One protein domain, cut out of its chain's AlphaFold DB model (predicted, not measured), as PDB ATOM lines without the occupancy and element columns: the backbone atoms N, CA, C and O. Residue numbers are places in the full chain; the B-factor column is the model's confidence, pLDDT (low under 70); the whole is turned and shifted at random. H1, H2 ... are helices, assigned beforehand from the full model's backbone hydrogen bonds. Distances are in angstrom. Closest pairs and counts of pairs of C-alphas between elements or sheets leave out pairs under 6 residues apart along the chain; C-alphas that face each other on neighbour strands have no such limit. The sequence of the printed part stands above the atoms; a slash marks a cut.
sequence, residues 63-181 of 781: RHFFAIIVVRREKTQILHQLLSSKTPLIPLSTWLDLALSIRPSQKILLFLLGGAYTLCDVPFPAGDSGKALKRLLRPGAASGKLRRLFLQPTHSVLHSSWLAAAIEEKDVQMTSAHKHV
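AT A GLANCE: This is residues 63 to 181 of the 781 residues of an uncharacterized protein of Planoprotostelium fungivorum (UniProt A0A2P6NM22). Eight short helices are piled along one axis, with the helical hairpin of H3 and H4 in the middle, H1 and H2 at one end, and a second helical hairpin, H7 and H8, at the other. H6 lies beside H4, H5 crosses H3 near its last residues, and the H7 and H8 hairpin is only loosely attached to H5 and H6. The printed part has 119 residues, with H1 to H8 in order along it and no named strand; the class is all helix. It is compact, with a radius of gyration of the C-alphas of 13.7 A, and spans 37 by 28 by 23 A.

IN THESE COORDINATES: Find C-alpha 63 at (197.895, 203.121, 162.442); from there H1 runs 14.2 A to residue 72. H2 follows at residues 76 to 83. Look next for C-alpha 92 at (187.569, 195.275, 159.001), where H3 begins and runs 14.3 A to residue 101. H4 is residues 106 to 114, and H5, the longest helix, is residues 127 to 137, 15.5 A. H6 is residues 144 to 150, H7 residues 160 to 168, 12.7 A, and H8 residues 172 to 177, ending at C-alpha 177 at (166.827, 187.069, 157.096).

HOW THE PARTS SIT: Start at H1, which touches H2 only at the corner, and only just, with 3 pairs of C-alphas within 8 A; the closest are those of Val 70 and Leu 79, 7.1 A apart. H1 touches H3 at a steep tilt of 54 degrees, the closest C-alphas being those of Val 71 and Ala 99, 6.0 A apart. H3 and H4, the hub, touch three helices each and form a hairpin at a shallow tilt of 25 degrees; their closest C-alphas, Ala 99 and Leu 109, are 6.3 A apart. H5 is about perpendicular to H3, at 83 degrees, and touches it, with C-alphas 100 and 129 closest at 5.4 A. H6 touches H4 at a shallow tilt of 28 degrees, the same way, with C-alphas 114 and 149 closest at 5.9 A. H7 and H8 touch as a hairpin, with C-alphas 166 and 174 closest at 6.2 A. In H1 to H8, every O i to N i+4 pair is within hydrogen-bond range.

THE WHOLE: The two C-alphas farthest apart, those of Arg 73 and Val 181, are 38.5 A apart. The printed part has no cut. Look at residues 115 to 126 for the long link, from H4 to H5. The mean pLDDT of the printed part is 74.1; 37 residues are under 70, among them residues 139 to 146 and 170 to 181.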
ATOM      1  N   ARG A  63     198.897 203.553 163.447       75.81
ATOM      2  CA  ARG A  63     197.895 203.121 162.442       75.81
ATOM      3  C   ARG A  63     196.468 203.333 162.958       75.81
ATOM      4  O   ARG A  63     195.561 203.673 162.199       75.81
ATOM      5  N   HIS A  64     196.293 203.174 164.269       78.31
ATOM      6  CA  HIS A  64     195.050 203.433 164.969       78.31
ATOM      7  C   HIS A  64     194.686 204.923 164.932       78.31
ATOM      8  O   HIS A  64     193.588 205.255 164.495       78.31
ATOM      9  N   PHE A  65     195.603 205.837 165.260       81.06
ATOM     10  CA  PHE A  65     195.391 207.284 165.110       81.06
ATOM     11  C   PHE A  65     195.005 207.705 163.687       81.06
ATOM     12  O   PHE A  65     194.102 208.526 163.509       81.06
ATOM     13  N   PHE A  66     195.617 207.117 162.655       82.25
ATOM     14  CA  PHE A  66     195.223 207.400 161.273       82.25
ATOM     15  C   PHE A  66     193.787 206.943 160.983       82.25
ATOM     16  O   PHE A  66     192.983 207.714 160.449       82.25
ATOM     17  N   ALA A  67     193.420 205.734 161.408       85.12
ATOM     18  CA  ALA A  67     192.051 205.245 161.292       85.12
ATOM     19  C   ALA A  67     191.051 206.116 162.070       85.12
ATOM     20  O   ALA A  67     189.980 206.436 161.552       85.12
ATOM     21  N   ILE A  68     191.429 206.597 163.258       84.06
ATOM     22  CA  ILE A  68     190.654 207.564 164.045       84.06
ATOM     23  C   ILE A  68     190.401 208.841 163.240       84.06
ATOM     24  O   ILE A  68     189.274 209.338 163.226       84.06
ATOM     25  N   ILE A  69     191.412 209.382 162.554       84.75
ATOM     26  CA  ILE A  69     191.258 210.584 161.722       84.75
ATOM     27  C   ILE A  69     190.304 210.321 160.554       84.75
ATOM     28  O   ILE A  69     189.423 211.146 160.297       84.75
ATOM     29  N   VAL A  70     190.454 209.188 159.864       85.19
ATOM     30  CA  VAL A  70     189.598 208.806 158.728       85.19
ATOM     31  C   VAL A  70     188.136 208.674 159.164       85.19
ATOM     32  O   VAL A  70     187.254 209.240 158.512       85.19
ATOM     33  N   VAL A  71     187.889 208.008 160.297       85.88
ATOM     34  CA  VAL A  71     186.551 207.845 160.888       85.88
ATOM     35  C   VAL A  71     185.986 209.192 161.344       85.88
ATOM     36  O   VAL A  71     184.873 209.543 160.960       85.88
ATOM     37  N   ARG A  72     186.754 210.005 162.088       84.69
ATOM     38  CA  ARG A  72     186.301 211.324 162.584       84.69
ATOM     39  C   ARG A  72     185.972 212.311 161.472       84.69
ATOM     40  O   ARG A  72     185.098 213.151 161.655       84.69
ATOM     41  N   ARG A  73     186.696 212.252 160.353       85.88
ATOM     42  CA  ARG A  73     186.479 213.130 159.191       85.88
ATOM     43  C   ARG A  73     185.495 212.549 158.170       85.88
ATOM     44  O   ARG A  73     185.300 213.166 157.122       85.88
ATOM     45  N   GLU A  74     184.917 211.380 158.452       86.75
ATOM     46  CA  GLU A  74     183.950 210.660 157.613       86.75
ATOM     47  C   GLU A  74     184.379 210.500 156.141       86.75
ATOM     48  O   GLU A  74     183.578 210.629 155.206       86.75
ATOM     49  N   LYS A  75     185.672 210.251 155.907       87.56
ATOM     50  CA  LYS A  75     186.249 210.183 154.558       87.56
ATOM     51  C   LYS A  75     186.071 208.794 153.931       87.56
ATOM     52  O   LYS A  75     187.018 208.021 153.829       87.56
ATOM     53  N   THR A  76     184.858 208.500 153.462       86.31
ATOM     54  CA  THR A  76     184.493 207.196 152.867       86.31
ATOM     55  C   THR A  76     185.315 206.816 151.630       86.31
ATOM     56  O   THR A  76     185.601 205.643 151.446       86.31
ATOM     57  N   GLN A  77     185.747 207.780 150.807       84.75
ATOM     58  CA  GLN A  77     186.588 207.511 149.625       84.75
ATOM     59  C   GLN A  77     187.964 206.943 149.999       84.75
ATOM     60  O   GLN A  77     188.442 206.004 149.372       84.75
ATOM     61  N   ILE A  78     188.576 207.484 151.054       84.25
ATOM     62  CA  ILE A  78     189.874 207.019 151.557       84.25
ATOM     63  C   ILE A  78     189.707 205.641 152.200       84.25
ATOM     64  O   ILE A  78     190.493 204.735 151.952       84.25
ATOM     65  N   LEU A  79     188.630 205.455 152.967       84.94
ATOM     66  CA  LEU A  79     188.290 204.159 153.543       84.94
ATOM     67  C   LEU A  79     188.058 203.084 152.467       84.94
ATOM     68  O   LEU A  79     188.554 201.972 152.616       84.94
ATOM     69  N   HIS A  80     187.373 203.419 151.367       84.81
ATOM     70  CA  HIS A  80     187.195 202.526 150.218       84.81
ATOM     71  C   HIS A  80     188.540 202.069 149.650       84.81
ATOM     72  O   HIS A  80     188.753 200.876 149.464       84.81
ATOM     73  N   GLN A  81     189.455 203.009 149.402       82.62
ATOM     74  CA  GLN A  81     190.781 202.704 148.860       82.62
ATOM     75  C   GLN A  81     191.573 201.775 149.790       82.62
ATOM     76  O   GLN A  81     192.137 200.784 149.330       82.62
ATOM     77  N   LEU A  82     191.540 202.030 151.101       83.12
ATOM     78  CA  LEU A  82     192.236 201.204 152.095       83.12
ATOM     79  C   LEU A  82     191.663 199.781 152.185       83.12
ATOM     80  O   LEU A  82     192.417 198.816 152.334       83.12
ATOM     81  N   LEU A  83     190.340 199.642 152.069       81.69
ATOM     82  CA  LEU A  83     189.647 198.354 152.138       81.69
ATOM     83  C   LEU A  83     189.617 197.595 150.805       81.69
ATOM     84  O   LEU A  83     189.381 196.394 150.811       81.69
ATOM     85  N   SER A  84     189.855 198.253 149.666       81.19
ATOM     86  CA  SER A  84     189.907 197.597 148.347       81.19
ATOM     87  C   SER A  84     191.166 196.753 148.107       81.19
ATOM     88  O   SER A  84     191.256 196.054 147.100       81.19
ATOM     89  N   SER A  85     192.136 196.796 149.022       78.44
ATOM     90  CA  SER A  85     193.332 195.954 148.955       78.44
ATOM     91  C   SER A  85     193.024 194.505 149.364       78.44
ATOM     92  O   SER A  85     192.214 194.262 150.256       78.44
ATOM     93  N   LYS A  86     193.695 193.525 148.734       73.56
ATOM     94  CA  LYS A  86     193.545 192.090 149.070       73.56
ATOM     95  C   LYS A  86     193.908 191.782 150.531       73.56
ATOM     96  O   LYS A  86     193.412 190.813 151.094       73.56
ATOM     97  N   THR A  87     194.763 192.607 151.131       76.31
ATOM     98  CA  THR A  87     195.224 192.522 152.519       76.31
ATOM     99  C   THR A  87     195.066 193.897 153.178       76.31
ATOM    100  O   THR A  87     195.993 194.714 153.154       76.31
ATOM    101  N   PRO A  88     193.887 194.208 153.748       79.50
ATOM    102  CA  PRO A  88     193.649 195.517 154.336       79.50
ATOM    103  C   PRO A  88     194.634 195.776 155.481       79.50
ATOM    104  O   PRO A  88     194.762 194.979 156.408       79.50
ATOM    105  N   LEU A  89     195.308 196.931 155.426       78.56
ATOM    106  CA  LEU A  89     196.297 197.389 156.419       78.56
ATOM    107  C   LEU A  89     195.768 197.385 157.862       78.56
ATOM    108  O   LEU A  89     196.543 197.284 158.816       78.56
ATOM    109  N   ILE A  90     194.453 197.544 158.014       84.62
ATOM    110  CA  ILE A  90     193.729 197.520 159.280       84.62
ATOM    111  C   ILE A  90     192.531 196.577 159.094       84.62
ATOM    112  O   ILE A  90     191.759 196.794 158.153       84.62
ATOM    113  N   PRO A  91     192.354 195.557 159.958       85.12
ATOM    114  CA  PRO A  91     191.248 194.613 159.855       85.12
ATOM    115  C   PRO A  91     189.882 195.304 159.851       85.12
ATOM    116  O   PRO A  91     189.665 196.296 160.550       85.12
ATOM    117  N   LEU A  92     188.932 194.745 159.098       84.25
ATOM    118  CA  LEU A  92     187.569 195.275 159.001       84.25
ATOM    119  C   LEU A  92     186.875 195.370 160.375       84.25
ATOM    120  O   LEU A  92     186.148 196.329 160.626       84.25
ATOM    121  N   SER A  93     187.162 194.438 161.290       81.69
ATOM    122  CA  SER A  93     186.692 194.475 162.684       81.69
ATOM    123  C   SER A  93     187.164 195.727 163.428       81.69
ATOM    124  O   SER A  93     186.364 196.397 164.073       81.69
ATOM    125  N   THR A  94     188.431 196.115 163.267       85.12
ATOM    126  CA  THR A  94     188.996 197.319 163.891       85.12
ATOM    127  C   THR A  94     188.363 198.599 163.339       85.12
ATOM    128  O   THR A  94     188.111 199.536 164.096       85.12
ATOM    129  N   TRP A  95     188.057 198.649 162.039       87.88
ATOM    130  CA  TRP A  95     187.322 199.772 161.447       87.88
ATOM    131  C   TRP A  95     185.900 199.888 161.990       87.88
ATOM    132  O   TRP A  95     185.440 200.997 162.269       87.88
ATOM    133  N   LEU A  96     185.221 198.753 162.161       84.19
ATOM    134  CA  LEU A  96     183.879 198.692 162.728       84.19
ATOM    135  C   LEU A  96     183.881 199.170 164.189       84.19
ATOM    136  O   LEU A  96     183.080 200.030 164.554       84.19
ATOM    137  N   ASP A  97     184.828 198.689 164.997       82.38
ATOM    138  CA  ASP A  97     184.982 199.094 166.396       82.38
ATOM    139  C   ASP A  97     185.270 200.591 166.527       82.38
ATOM    140  O   ASP A  97     184.656 201.275 167.350       82.38
ATOM    141  N   LEU A  98     186.150 201.138 165.684       84.94
ATOM    142  CA  LEU A  98     186.456 202.568 165.654       84.94
ATOM    143  C   LEU A  98     185.245 203.413 165.249       84.94
ATOM    144  O   LEU A  98     184.965 204.433 165.885       84.94
ATOM    145  N   ALA A  99     184.510 202.979 164.225       85.38
ATOM    146  CA  ALA A  99     183.307 203.655 163.751       85.38
ATOM    147  C   ALA A  99     182.190 203.672 164.805       85.38
ATOM    148  O   ALA A  99     181.407 204.621 164.844       85.38
ATOM    149  N   LEU A 100     182.133 202.659 165.675       81.44
ATOM    150  CA  LEU A 100     181.185 202.574 166.788       81.44
ATOM    151  C   LEU A 100     181.636 203.358 168.025       81.44
ATOM    152  O   LEU A 100     180.799 203.943 168.713       81.44
ATOM    153  N   SER A 101     182.941 203.393 168.301       80.56
ATOM    154  CA  SER A 101     183.498 204.011 169.513       80.56
ATOM    155  C   SER A 101     183.591 205.535 169.410       80.56
ATOM    156  O   SER A 101     183.451 206.252 170.401       80.56
ATOM    157  N   ILE A 102     183.838 206.060 168.209       76.00
ATOM    158  CA  ILE A 102     184.138 207.476 167.995       76.00
ATOM    159  C   ILE A 102     182.932 208.140 167.362       76.00
ATOM    160  O   ILE A 102     182.808 208.116 166.145       76.00
ATOM    161  N   ARG A 103     182.063 208.718 168.207       70.75
ATOM    162  CA  ARG A 103     180.830 209.450 167.844       70.75
ATOM    163  C   ARG A 103     180.164 208.831 166.600       70.75
ATOM    164  O   ARG A 103     180.449 209.303 165.505       70.75
ATOM    165  N   PRO A 104     179.307 207.806 166.767       65.88
ATOM    166  CA  PRO A 104     178.981 206.815 165.744       65.88
ATOM    167  C   PRO A 104     178.746 207.459 164.382       65.88
ATOM    168  O   PRO A 104     177.678 208.022 164.123       65.88
ATOM    169  N   SER A 105     179.776 207.416 163.533       76.19
ATOM    170  CA  SER A 105     179.698 208.008 162.206       76.19
ATOM    171  C   SER A 105     178.803 207.112 161.374       76.19
ATOM    172  O   SER A 105     179.224 206.076 160.855       76.19
ATOM    173  N   GLN A 106     177.534 207.500 161.262       77.50
ATOM    174  CA  GLN A 106     176.551 206.749 160.490       77.50
ATOM    175  C   GLN A 106     177.005 206.591 159.041       77.50
ATOM    176  O   GLN A 106     176.756 205.555 158.440       77.50
ATOM    177  N   LYS A 107     177.715 207.580 158.490       81.06
ATOM    178  CA  LYS A 107     178.218 207.551 157.118       81.06
ATOM    179  C   LYS A 107     179.291 206.482 156.910       81.06
ATOM    180  O   LYS A 107     179.242 205.763 155.917       81.06
ATOM    181  N   ILE A 108     180.229 206.356 157.849       83.25
ATOM    182  CA  ILE A 108     181.264 205.316 157.806       83.25
ATOM    183  C   ILE A 108     180.652 203.939 158.068       83.25
ATOM    184  O   ILE A 108     180.958 203.004 157.338       83.25
ATOM    185  N   LEU A 109     179.735 203.816 159.031       82.44
ATOM    186  CA  LEU A 109     179.033 202.556 159.294       82.44
ATOM    187  C   LEU A 109     178.194 202.101 158.095       82.44
ATOM    188  O   LEU A 109     178.264 200.939 157.719       82.44
ATOM    189  N   LEU A 110     177.448 203.009 157.456       80.81
ATOM    190  CA  LEU A 110     176.694 202.717 156.231       80.81
ATOM    191  C   LEU A 110     177.619 202.265 155.098       80.81
ATOM    192  O   LEU A 110     177.251 201.384 154.333       80.81
ATOM    193  N   PHE A 111     178.811 202.852 154.995       83.44
ATOM    194  CA  PHE A 111     179.797 202.469 153.992       83.44
ATOM    195  C   PHE A 111     180.406 201.085 154.274       83.44
ATOM    196  O   PHE A 111     180.455 200.245 153.382       83.44
ATOM    197  N   LEU A 112     180.824 200.826 155.518       83.12
ATOM    198  CA  LEU A 112     181.398 199.543 155.937       83.12
ATOM    199  C   LEU A 112     180.394 198.393 155.811       83.12
ATOM    200  O   LEU A 112     180.765 197.296 155.409       83.12
ATOM    201  N   LEU A 113     179.131 198.656 156.146       78.81
ATOM    202  CA  LEU A 113     178.064 197.658 156.158       78.81
ATOM    203  C   LEU A 113     177.315 197.546 154.828       78.81
ATOM    204  O   LEU A 113     176.617 196.566 154.641       78.81
ATOM    205  N   GLY A 114     177.415 198.535 153.936       77.12
ATOM    206  CA  GLY A 114     176.787 198.515 152.609       77.12
ATOM    207  C   GLY A 114     177.751 198.205 151.460       77.12
ATOM    208  O   GLY A 114     177.329 198.164 150.307       77.12
ATOM    209  N   GLY A 115     179.045 198.042 151.748       73.94
ATOM    210  CA  GLY A 115     180.054 197.671 150.755       73.94
ATOM    211  C   GLY A 115     179.986 196.190 150.363       73.94
ATOM    212  O   GLY A 115     179.385 195.376 151.057       73.94
ATOM    213  N   ALA A 116     180.668 195.820 149.275       62.06
ATOM    214  CA  ALA A 116     180.757 194.441 148.765       62.06
ATOM    215  C   ALA A 116     181.627 193.498 149.634       62.06
ATOM    216  O   ALA A 116     182.158 192.504 149.142       62.06
ATOM    217  N   TYR A 117     181.813 193.820 150.915       73.50
ATOM    218  CA  TYR A 117     182.644 193.053 151.834       73.50
ATOM    219  C   TYR A 117     181.810 191.979 152.532       73.50
ATOM    220  O   TYR A 117     180.701 192.228 153.012       73.50
ATOM    221  N   THR A 118     182.360 190.773 152.622       68.19
ATOM    222  CA  THR A 118     181.734 189.664 153.337       68.19
ATOM    223  C   THR A 118     181.947 189.826 154.840       68.19
ATOM    224  O   THR A 118     183.076 189.817 155.322       68.19
ATOM    225  N   LEU A 119     180.858 189.933 155.604       72.31
ATOM    226  CA  LEU A 119     180.891 189.995 157.074       72.31
ATOM    227  C   LEU A 119     181.005 188.603 157.730       72.31
ATOM    228  O   LEU A 119     180.802 188.470 158.937       72.31
ATOM    229  N   CYS A 120     181.324 187.563 156.952       72.00
ATOM    230  CA  CYS A 120     181.474 186.181 157.417       72.00
ATOM    231  C   CYS A 120     182.515 186.043 158.532       72.00
ATOM    232  O   CYS A 120     182.293 185.290 159.476       72.00
ATOM    233  N   ASP A 121     183.610 186.802 158.431       69.31
ATOM    234  CA  ASP A 121     184.788 186.680 159.300       69.31
ATOM    235  C   ASP A 121     184.899 187.820 160.323       69.31
ATOM    236  O   ASP A 121     185.878 187.919 161.062       69.31
ATOM    237  N   VAL A 122     183.904 188.712 160.375       78.75
ATOM    238  CA  VAL A 122     183.902 189.854 161.296       78.75
ATOM    239  C   VAL A 122     183.031 189.516 162.503       78.75
ATOM    240  O   VAL A 122     181.801 189.536 162.380       78.75
ATOM    241  N   PRO A 123     183.612 189.223 163.682       76.12
ATOM    242  CA  PRO A 123     182.824 188.972 164.877       76.12
ATOM    243  C   PRO A 123     182.040 190.220 165.291       76.12
ATOM    244  O   PRO A 123     182.408 191.355 164.991       76.12
ATOM    245  N   PHE A 124     180.939 189.998 166.000       79.25
ATOM    246  CA  PHE A 124     180.124 191.066 166.556       79.25
ATOM    247  C   PHE A 124     180.959 191.798 167.618       79.25
ATOM    248  O   PHE A 124     181.499 191.127 168.505       79.25
ATOM    249  N   PRO A 125     181.065 193.137 167.553       82.06
ATOM    250  CA  PRO A 125     181.831 193.935 168.502       82.06
ATOM    251  C   PRO A 125     181.519 193.589 169.960       82.06
ATOM    252  O   PRO A 125     180.356 193.514 170.363       82.06
ATOM    253  N   ALA A 126     182.560 193.407 170.770       76.44
ATOM    254  CA  ALA A 126     182.425 193.196 172.208       76.44
ATOM    255  C   ALA A 126     182.366 194.536 172.971       76.44
ATOM    256  O   ALA A 126     182.561 195.615 172.409       76.44
ATOM    257  N   GLY A 127     182.083 194.479 174.277       83.00
ATOM    258  CA  GLY A 127     182.161 195.647 175.162       83.00
ATOM    259  C   GLY A 127     181.177 196.774 174.822       83.00
ATOM    260  O   GLY A 127     180.016 196.535 174.475       83.00
ATOM    261  N   ASP A 128     181.621 198.023 174.970       72.81
ATOM    262  CA  ASP A 128     180.768 199.203 174.783       72.81
ATOM    263  C   ASP A 128     180.418 199.464 173.311       72.81
ATOM    264  O   ASP A 128     179.309 199.924 173.021       72.81
ATOM    265  N   SER A 129     181.286 199.067 172.379       71.94
ATOM    266  CA  SER A 129     181.021 199.100 170.934       71.94
ATOM    267  C   SER A 129     179.899 198.132 170.554       71.94
ATOM    268  O   SER A 129     178.989 198.499 169.809       71.94
ATOM    269  N   GLY A 130     179.872 196.943 171.166       77.94
ATOM    270  CA  GLY A 130     178.761 195.996 171.049       77.94
ATOM    271  C   GLY A 130     177.441 196.542 171.590       77.94
ATOM    272  O   GLY A 130     176.402 196.419 170.940       77.94
ATOM    273  N   LYS A 131     177.459 197.209 172.752       80.75
ATOM    274  CA  LYS A 131     176.261 197.867 173.311       80.75
ATOM    275  C   LYS A 131     175.761 199.003 172.416       80.75
ATOM    276  O   LYS A 131     174.551 199.158 172.251       80.75
ATOM    277  N   ALA A 132     176.666 199.799 171.845       74.31
ATOM    278  CA  ALA A 132     176.321 200.874 170.919       74.31
ATOM    279  C   ALA A 132     175.681 200.323 169.637       74.31
ATOM    280  O   ALA A 132     174.638 200.818 169.208       74.31
ATOM    281  N   LEU A 133     176.243 199.247 169.084       75.06
ATOM    282  CA  LEU A 133     175.698 198.578 167.909       75.06
ATOM    283  C   LEU A 133     174.338 197.925 168.194       75.06
ATOM    284  O   LEU A 133     173.412 198.104 167.411       75.06
ATOM    285  N   LYS A 134     174.155 197.268 169.347       77.19
ATOM    286  CA  LYS A 134     172.845 196.743 169.782       77.19
ATOM    287  C   LYS A 134     171.776 197.834 169.843       77.19
ATOM    288  O   LYS A 134     170.684 197.653 169.316       77.19
ATOM    289  N   ARG A 135     172.101 199.009 170.398       76.25
ATOM    290  CA  ARG A 135     171.185 200.169 170.407       76.25
ATOM    291  C   ARG A 135     170.828 200.644 168.997       76.25
ATOM    292  O   ARG A 135     169.695 201.062 168.782       76.25
ATOM    293  N   LEU A 136     171.767 200.568 168.052       67.94
ATOM    294  CA  LEU A 136     171.538 200.903 166.643       67.94
ATOM    295  C   LEU A 136     170.717 199.843 165.893       67.94
ATOM    296  O   LEU A 136     170.140 200.174 164.860       67.94
ATOM    297  N   LEU A 137     170.657 198.605 166.390       67.12
ATOM    298  CA  LEU A 137     169.881 197.507 165.807       67.12
ATOM    299  C   LEU A 137     168.443 197.423 166.345       67.12
ATOM    300  O   LEU A 137     167.610 196.762 165.733       67.12
ATOM    301  N   ARG A 138     168.115 198.110 167.450       73.44
ATOM    302  CA  ARG A 138     166.770 198.051 168.044       73.44
ATOM    303  C   ARG A 138     165.673 198.531 167.078       73.44
ATOM    304  O   ARG A 138     165.820 199.598 166.467       73.44
ATOM    305  N   PRO A 139     164.533 197.816 166.994       58.06
ATOM    306  CA  PRO A 139     163.365 198.275 166.248       58.06
ATOM    307  C   PRO A 139     162.908 199.655 166.750       58.06
ATOM    308  O   PRO A 139     162.643 199.824 167.937       58.06
ATOM    309  N   GLY A 140     162.839 200.649 165.858       61.56
ATOM    310  CA  GLY A 140     162.391 202.013 166.185       61.56
ATOM    311  C   GLY A 140     163.501 203.044 166.434       61.56
ATOM    312  O   GLY A 140     163.202 204.230 166.557       61.56
ATOM    313  N   ALA A 141     164.780 202.651 166.447       59.94
ATOM    314  CA  ALA A 141     165.877 203.619 166.421       59.94
ATOM    315  C   ALA A 141     165.941 204.354 165.061       59.94
ATOM    316  O   ALA A 141     165.607 203.792 164.017       59.94
ATOM    317  N   ALA A 142     166.433 205.601 165.044       47.91
ATOM    318  CA  ALA A 142     166.568 206.459 163.851       47.91
ATOM    319  C   ALA A 142     167.506 205.910 162.739       47.91
ATOM    320  O   ALA A 142     167.782 206.581 161.746       47.91
ATOM    321  N   SER A 143     167.997 204.679 162.875       57.31
ATOM    322  CA  SER A 143     168.943 203.985 161.999       57.31
ATOM    323  C   SER A 143     168.261 203.045 160.991       57.31
ATOM    324  O   SER A 143     168.878 202.085 160.527       57.31
ATOM    325  N   GLY A 144     167.013 203.310 160.588       65.44
ATOM    326  CA  GLY A 144     166.272 202.454 159.645       65.44
ATOM    327  C   GLY A 144     167.017 202.145 158.334       65.44
ATOM    328  O   GLY A 144     166.798 201.094 157.741       65.44
ATOM    329  N   LYS A 145     167.946 203.012 157.904       68.31
ATOM    330  CA  LYS A 145     168.845 202.762 156.762       68.31
ATOM    331  C   LYS A 145     169.915 201.700 157.047       68.31
ATOM    332  O   LYS A 145     170.113 200.830 156.213       68.31
ATOM    333  N   LEU A 146     170.556 201.735 158.219       66.31
ATOM    334  CA  LEU A 146     171.542 200.726 158.636       66.31
ATOM    335  C   LEU A 146     170.882 199.355 158.793       66.31
ATOM    336  O   LEU A 146     171.404 198.360 158.306       66.31
ATOM    337  N   ARG A 147     169.687 199.314 159.396       70.19
ATOM    338  CA  ARG A 147     168.918 198.072 159.550       70.19
ATOM    339  C   ARG A 147     168.546 197.448 158.204       70.19
ATOM    340  O   ARG A 147     168.665 196.241 158.046       70.19
ATOM    341  N   ARG A 148     168.143 198.261 157.219       73.50
ATOM    342  CA  ARG A 148     167.852 197.768 155.861       73.50
ATOM    343  C   ARG A 148     169.071 197.136 155.198       73.50
ATOM    344  O   ARG A 148     168.875 196.154 154.499       73.50
ATOM    345  N   LEU A 149     170.282 197.649 155.429       69.25
ATOM    346  CA  LEU A 149     171.512 197.065 154.876       69.25
ATOM    347  C   LEU A 149     171.789 195.665 155.438       69.25
ATOM    348  O   LEU A 149     172.075 194.761 154.666       69.25
ATOM    349  N   PHE A 150     171.590 195.437 156.742       66.88
ATOM    350  CA  PHE A 150     171.722 194.092 157.331       66.88
ATOM    351  C   PHE A 150     170.715 193.077 156.780       66.88
ATOM    352  O   PHE A 150     170.986 191.882 156.764       66.88
ATOM    353  N   LEU A 151     169.553 193.552 156.331       66.12
ATOM    354  CA  LEU A 151     168.510 192.721 155.734       66.12
ATOM    355  C   LEU A 151     168.678 192.564 154.210       66.12
ATOM    356  O   LEU A 151     167.866 191.881 153.585       66.12
ATOM    357  N   GLN A 152     169.691 193.190 153.593       71.50
ATOM    358  CA  GLN A 152     169.916 193.047 152.157       71.50
ATOM    359  C   GLN A 152     170.439 191.644 151.806       71.50
ATOM    360  O   GLN A 152     171.284 191.095 152.516       71.50
ATOM    361  N   PRO A 153     170.007 191.068 150.666       57.34
ATOM    362  CA  PRO A 153     170.416 189.728 150.235       57.34
ATOM    363  C   PRO A 153     171.926 189.546 150.039       57.34
ATOM    364  O   PRO A 153     172.401 188.413 150.038       57.34
ATOM    365  N   THR A 154     172.667 190.642 149.848       60.59
ATOM    366  CA  THR A 154     174.119 190.674 149.621       60.59
ATOM    367  C   THR A 154     174.927 190.227 150.839       60.59
ATOM    368  O   THR A 154     176.042 189.745 150.675       60.59
ATOM    369  N   HIS A 155     174.357 190.307 152.045       59.38
ATOM    370  CA  HIS A 155     174.987 189.856 153.290       59.38
ATOM    371  C   HIS A 155     174.436 188.499 153.744       59.38
ATOM    372  O   HIS A 155     174.140 188.289 154.918       59.38
ATOM    373  N   SER A 156     174.273 187.559 152.809       55.53
ATOM    374  CA  SER A 156     173.688 186.235 153.071       55.53
ATOM    375  C   SER A 156     174.469 185.397 154.093       55.53
ATOM    376  O   SER A 156     173.900 184.471 154.676       55.53
ATOM    377  N   VAL A 157     175.733 185.742 154.357       62.75
ATOM    378  CA  VAL A 157     176.620 185.068 155.307       62.75
ATOM    379  C   VAL A 157     177.185 186.107 156.292       62.75
ATOM    380  O   VAL A 157     178.074 186.884 155.951       62.75
ATOM    381  N   LEU A 158     176.646 186.153 157.516       70.44
ATOM    382  CA  LEU A 158     177.230 186.907 158.639       70.44
ATOM    383  C   LEU A 158     177.892 185.933 159.618       70.44
ATOM    384  O   LEU A 158     177.433 184.797 159.772       70.44
ATOM    385  N   HIS A 159     178.918 186.397 160.331       75.06
ATOM    386  CA  HIS A 159     179.510 185.660 161.446       75.06
ATOM    387  C   HIS A 159     178.451 185.329 162.528       75.06
ATOM    388  O   HIS A 159     177.587 186.147 162.850       75.06
ATOM    389  N   SER A 160     178.516 184.147 163.150       63.03
ATOM    390  CA  SER A 160     177.451 183.620 164.033       63.03
ATOM    391  C   SER A 160     177.160 184.463 165.282       63.03
ATOM    392  O   SER A 160     176.042 184.466 165.801       63.03
ATOM    393  N   SER A 161     178.133 185.248 165.739       73.75
ATOM    394  CA  SER A 161     177.951 186.218 166.827       73.75
ATOM    395  C   SER A 161     176.912 187.305 166.517       73.75
ATOM    396  O   SER A 161     176.335 187.868 167.445       73.75
ATOM    397  N   TRP A 162     176.657 187.607 165.238       77.06
ATOM    398  CA  TRP A 162     175.625 188.565 164.827       77.06
ATOM    399  C   TRP A 162     174.219 188.011 165.049       77.06
ATOM    400  O   TRP A 162     173.358 188.720 165.565       77.06
ATOM    401  N   LEU A 163     174.006 186.724 164.757       71.19
ATOM    402  CA  LEU A 163     172.749 186.035 165.042       71.19
ATOM    403  C   LEU A 163     172.493 185.948 166.554       71.19
ATOM    404  O   LEU A 163     171.380 186.206 167.003       71.19
ATOM    405  N   ALA A 164     173.526 185.649 167.349       67.94
ATOM    406  CA  ALA A 164     173.414 185.638 168.807       67.94
ATOM    407  C   ALA A 164     172.982 187.011 169.358       67.94
ATOM    408  O   ALA A 164     172.074 187.086 170.183       67.94
ATOM    409  N   ALA A 165     173.572 188.099 168.852       71.81
ATOM    410  CA  ALA A 165     173.179 189.457 169.226       71.81
ATOM    411  C   ALA A 165     171.746 189.806 168.776       71.81
ATOM    412  O   ALA A 165     171.020 190.465 169.521       71.81
ATOM    413  N   ALA A 166     171.319 189.341 167.596       70.62
ATOM    414  CA  ALA A 166     169.957 189.527 167.089       70.62
ATOM    415  C   ALA A 166     168.903 188.838 167.973       70.62
ATOM    416  O   ALA A 166     167.861 189.422 168.269       70.62
ATOM    417  N   ILE A 167     169.194 187.611 168.420       65.44
ATOM    418  CA  ILE A 167     168.338 186.837 169.328       65.44
ATOM    419  C   ILE A 167     168.256 187.518 170.698       65.44
ATOM    420  O   ILE A 167     167.161 187.672 171.234       65.44
ATOM    421  N   GLU A 168     169.387 187.976 171.244       70.19
ATOM    422  CA  GLU A 168     169.421 188.698 172.526       70.19
ATOM    423  C   GLU A 168     168.568 189.978 172.506       70.19
ATOM    424  O   GLU A 168     167.901 190.285 173.494       70.19
ATOM    425  N   GLU A 169     168.533 190.704 171.385       72.69
ATOM    426  CA  GLU A 169     167.700 191.907 171.220       72.69
ATOM    427  C   GLU A 169     166.273 191.604 170.714       72.69
ATOM    428  O   GLU A 169     165.504 192.534 170.466       72.69
ATOM    429  N   LYS A 170     165.888 190.324 170.589       68.75
ATOM    430  CA  LYS A 170     164.571 189.874 170.096       68.75
ATOM    431  C   LYS A 170     164.215 190.417 168.697       68.75
ATOM    432  O   LYS A 170     163.042 190.661 168.407       68.75
ATOM    433  N   ASP A 171     165.199 190.609 167.813       67.94
ATOM    434  CA  ASP A 171     164.960 191.112 166.451       67.94
ATOM    435  C   ASP A 171     164.561 189.976 165.492       67.94
ATOM    436  O   ASP A 171     165.407 189.312 164.881       67.94
ATOM    437  N   VAL A 172     163.244 189.786 165.347       63.69
ATOM    438  CA  VAL A 172     162.604 188.774 164.482       63.69
ATOM    439  C   VAL A 172     163.009 188.924 163.007       63.69
ATOM    440  O   VAL A 172     163.162 187.932 162.294       63.69
ATOM    441  N   GLN A 173     163.231 190.153 162.528       65.44
ATOM    442  CA  GLN A 173     163.550 190.390 161.115       65.44
ATOM    443  C   GLN A 173     164.961 189.904 160.782       65.44
ATOM    444  O   GLN A 173     165.140 189.181 159.804       65.44
ATOM    445  N   MET A 174     165.948 190.215 161.626       66.00
ATOM    446  CA  MET A 174     167.320 189.725 161.441       66.00
ATOM    447  C   MET A 174     167.441 188.208 161.622       66.00
ATOM    448  O   MET A 174     168.174 187.563 160.875       66.00
ATOM    449  N   THR A 175     166.698 187.619 162.565       64.81
ATOM    450  CA  THR A 175     166.659 186.153 162.722       64.81
ATOM    451  C   THR A 175     166.061 185.470 161.490       64.81
ATOM    452  O   THR A 175     166.586 184.452 161.043       64.81
ATOM    453  N   SER A 176     165.023 186.060 160.886       59.19
ATOM    454  CA  SER A 176     164.391 185.524 159.673       59.19
ATOM    455  C   SER A 176     165.253 185.664 158.408       59.19
ATOM    456  O   SER A 176     165.262 184.758 157.571       59.19
ATOM    457  N   ALA A 177     166.021 186.755 158.280       60.78
ATOM    458  CA  ALA A 177     166.827 187.069 157.096       60.78
ATOM    459  C   ALA A 177     168.083 186.192 156.943       60.78
ATOM    460  O   ALA A 177     168.598 186.028 155.835       60.78
ATOM    461  N   HIS A 178     168.561 185.589 158.033       59.72
ATOM    462  CA  HIS A 178     169.711 184.691 158.002       59.72
ATOM    463  C   HIS A 178     169.374 183.386 157.264       59.72
ATOM    464  O   HIS A 178     168.627 182.548 157.773       59.72
ATOM    465  N   LYS A 179     169.928 183.209 156.054       53.62
ATOM    466  CA  LYS A 179     169.679 182.043 155.182       53.62
ATOM    467  C   LYS A 179     170.522 180.808 155.525       53.62
ATOM    468  O   LYS A 179     170.092 179.700 155.222       53.62
ATOM    469  N   HIS A 180     171.677 180.976 156.169       53.00
ATOM    470  CA  HIS A 180     172.526 179.859 156.594       53.00
ATOM    471  C   HIS A 180     172.252 179.467 158.049       53.00
ATOM    472  O   HIS A 180     172.281 180.308 158.946       53.00
ATOM    473  N   VAL A 181     171.973 178.179 158.260       51.38
ATOM    474  CA  VAL A 181     171.793 177.551 159.575       51.38
ATOM    475  C   VAL A 181     173.181 177.408 160.221       51.38
ATOM    476  O   VAL A 181     174.048 176.790 159.599       51.38
TER     477      VAL A 181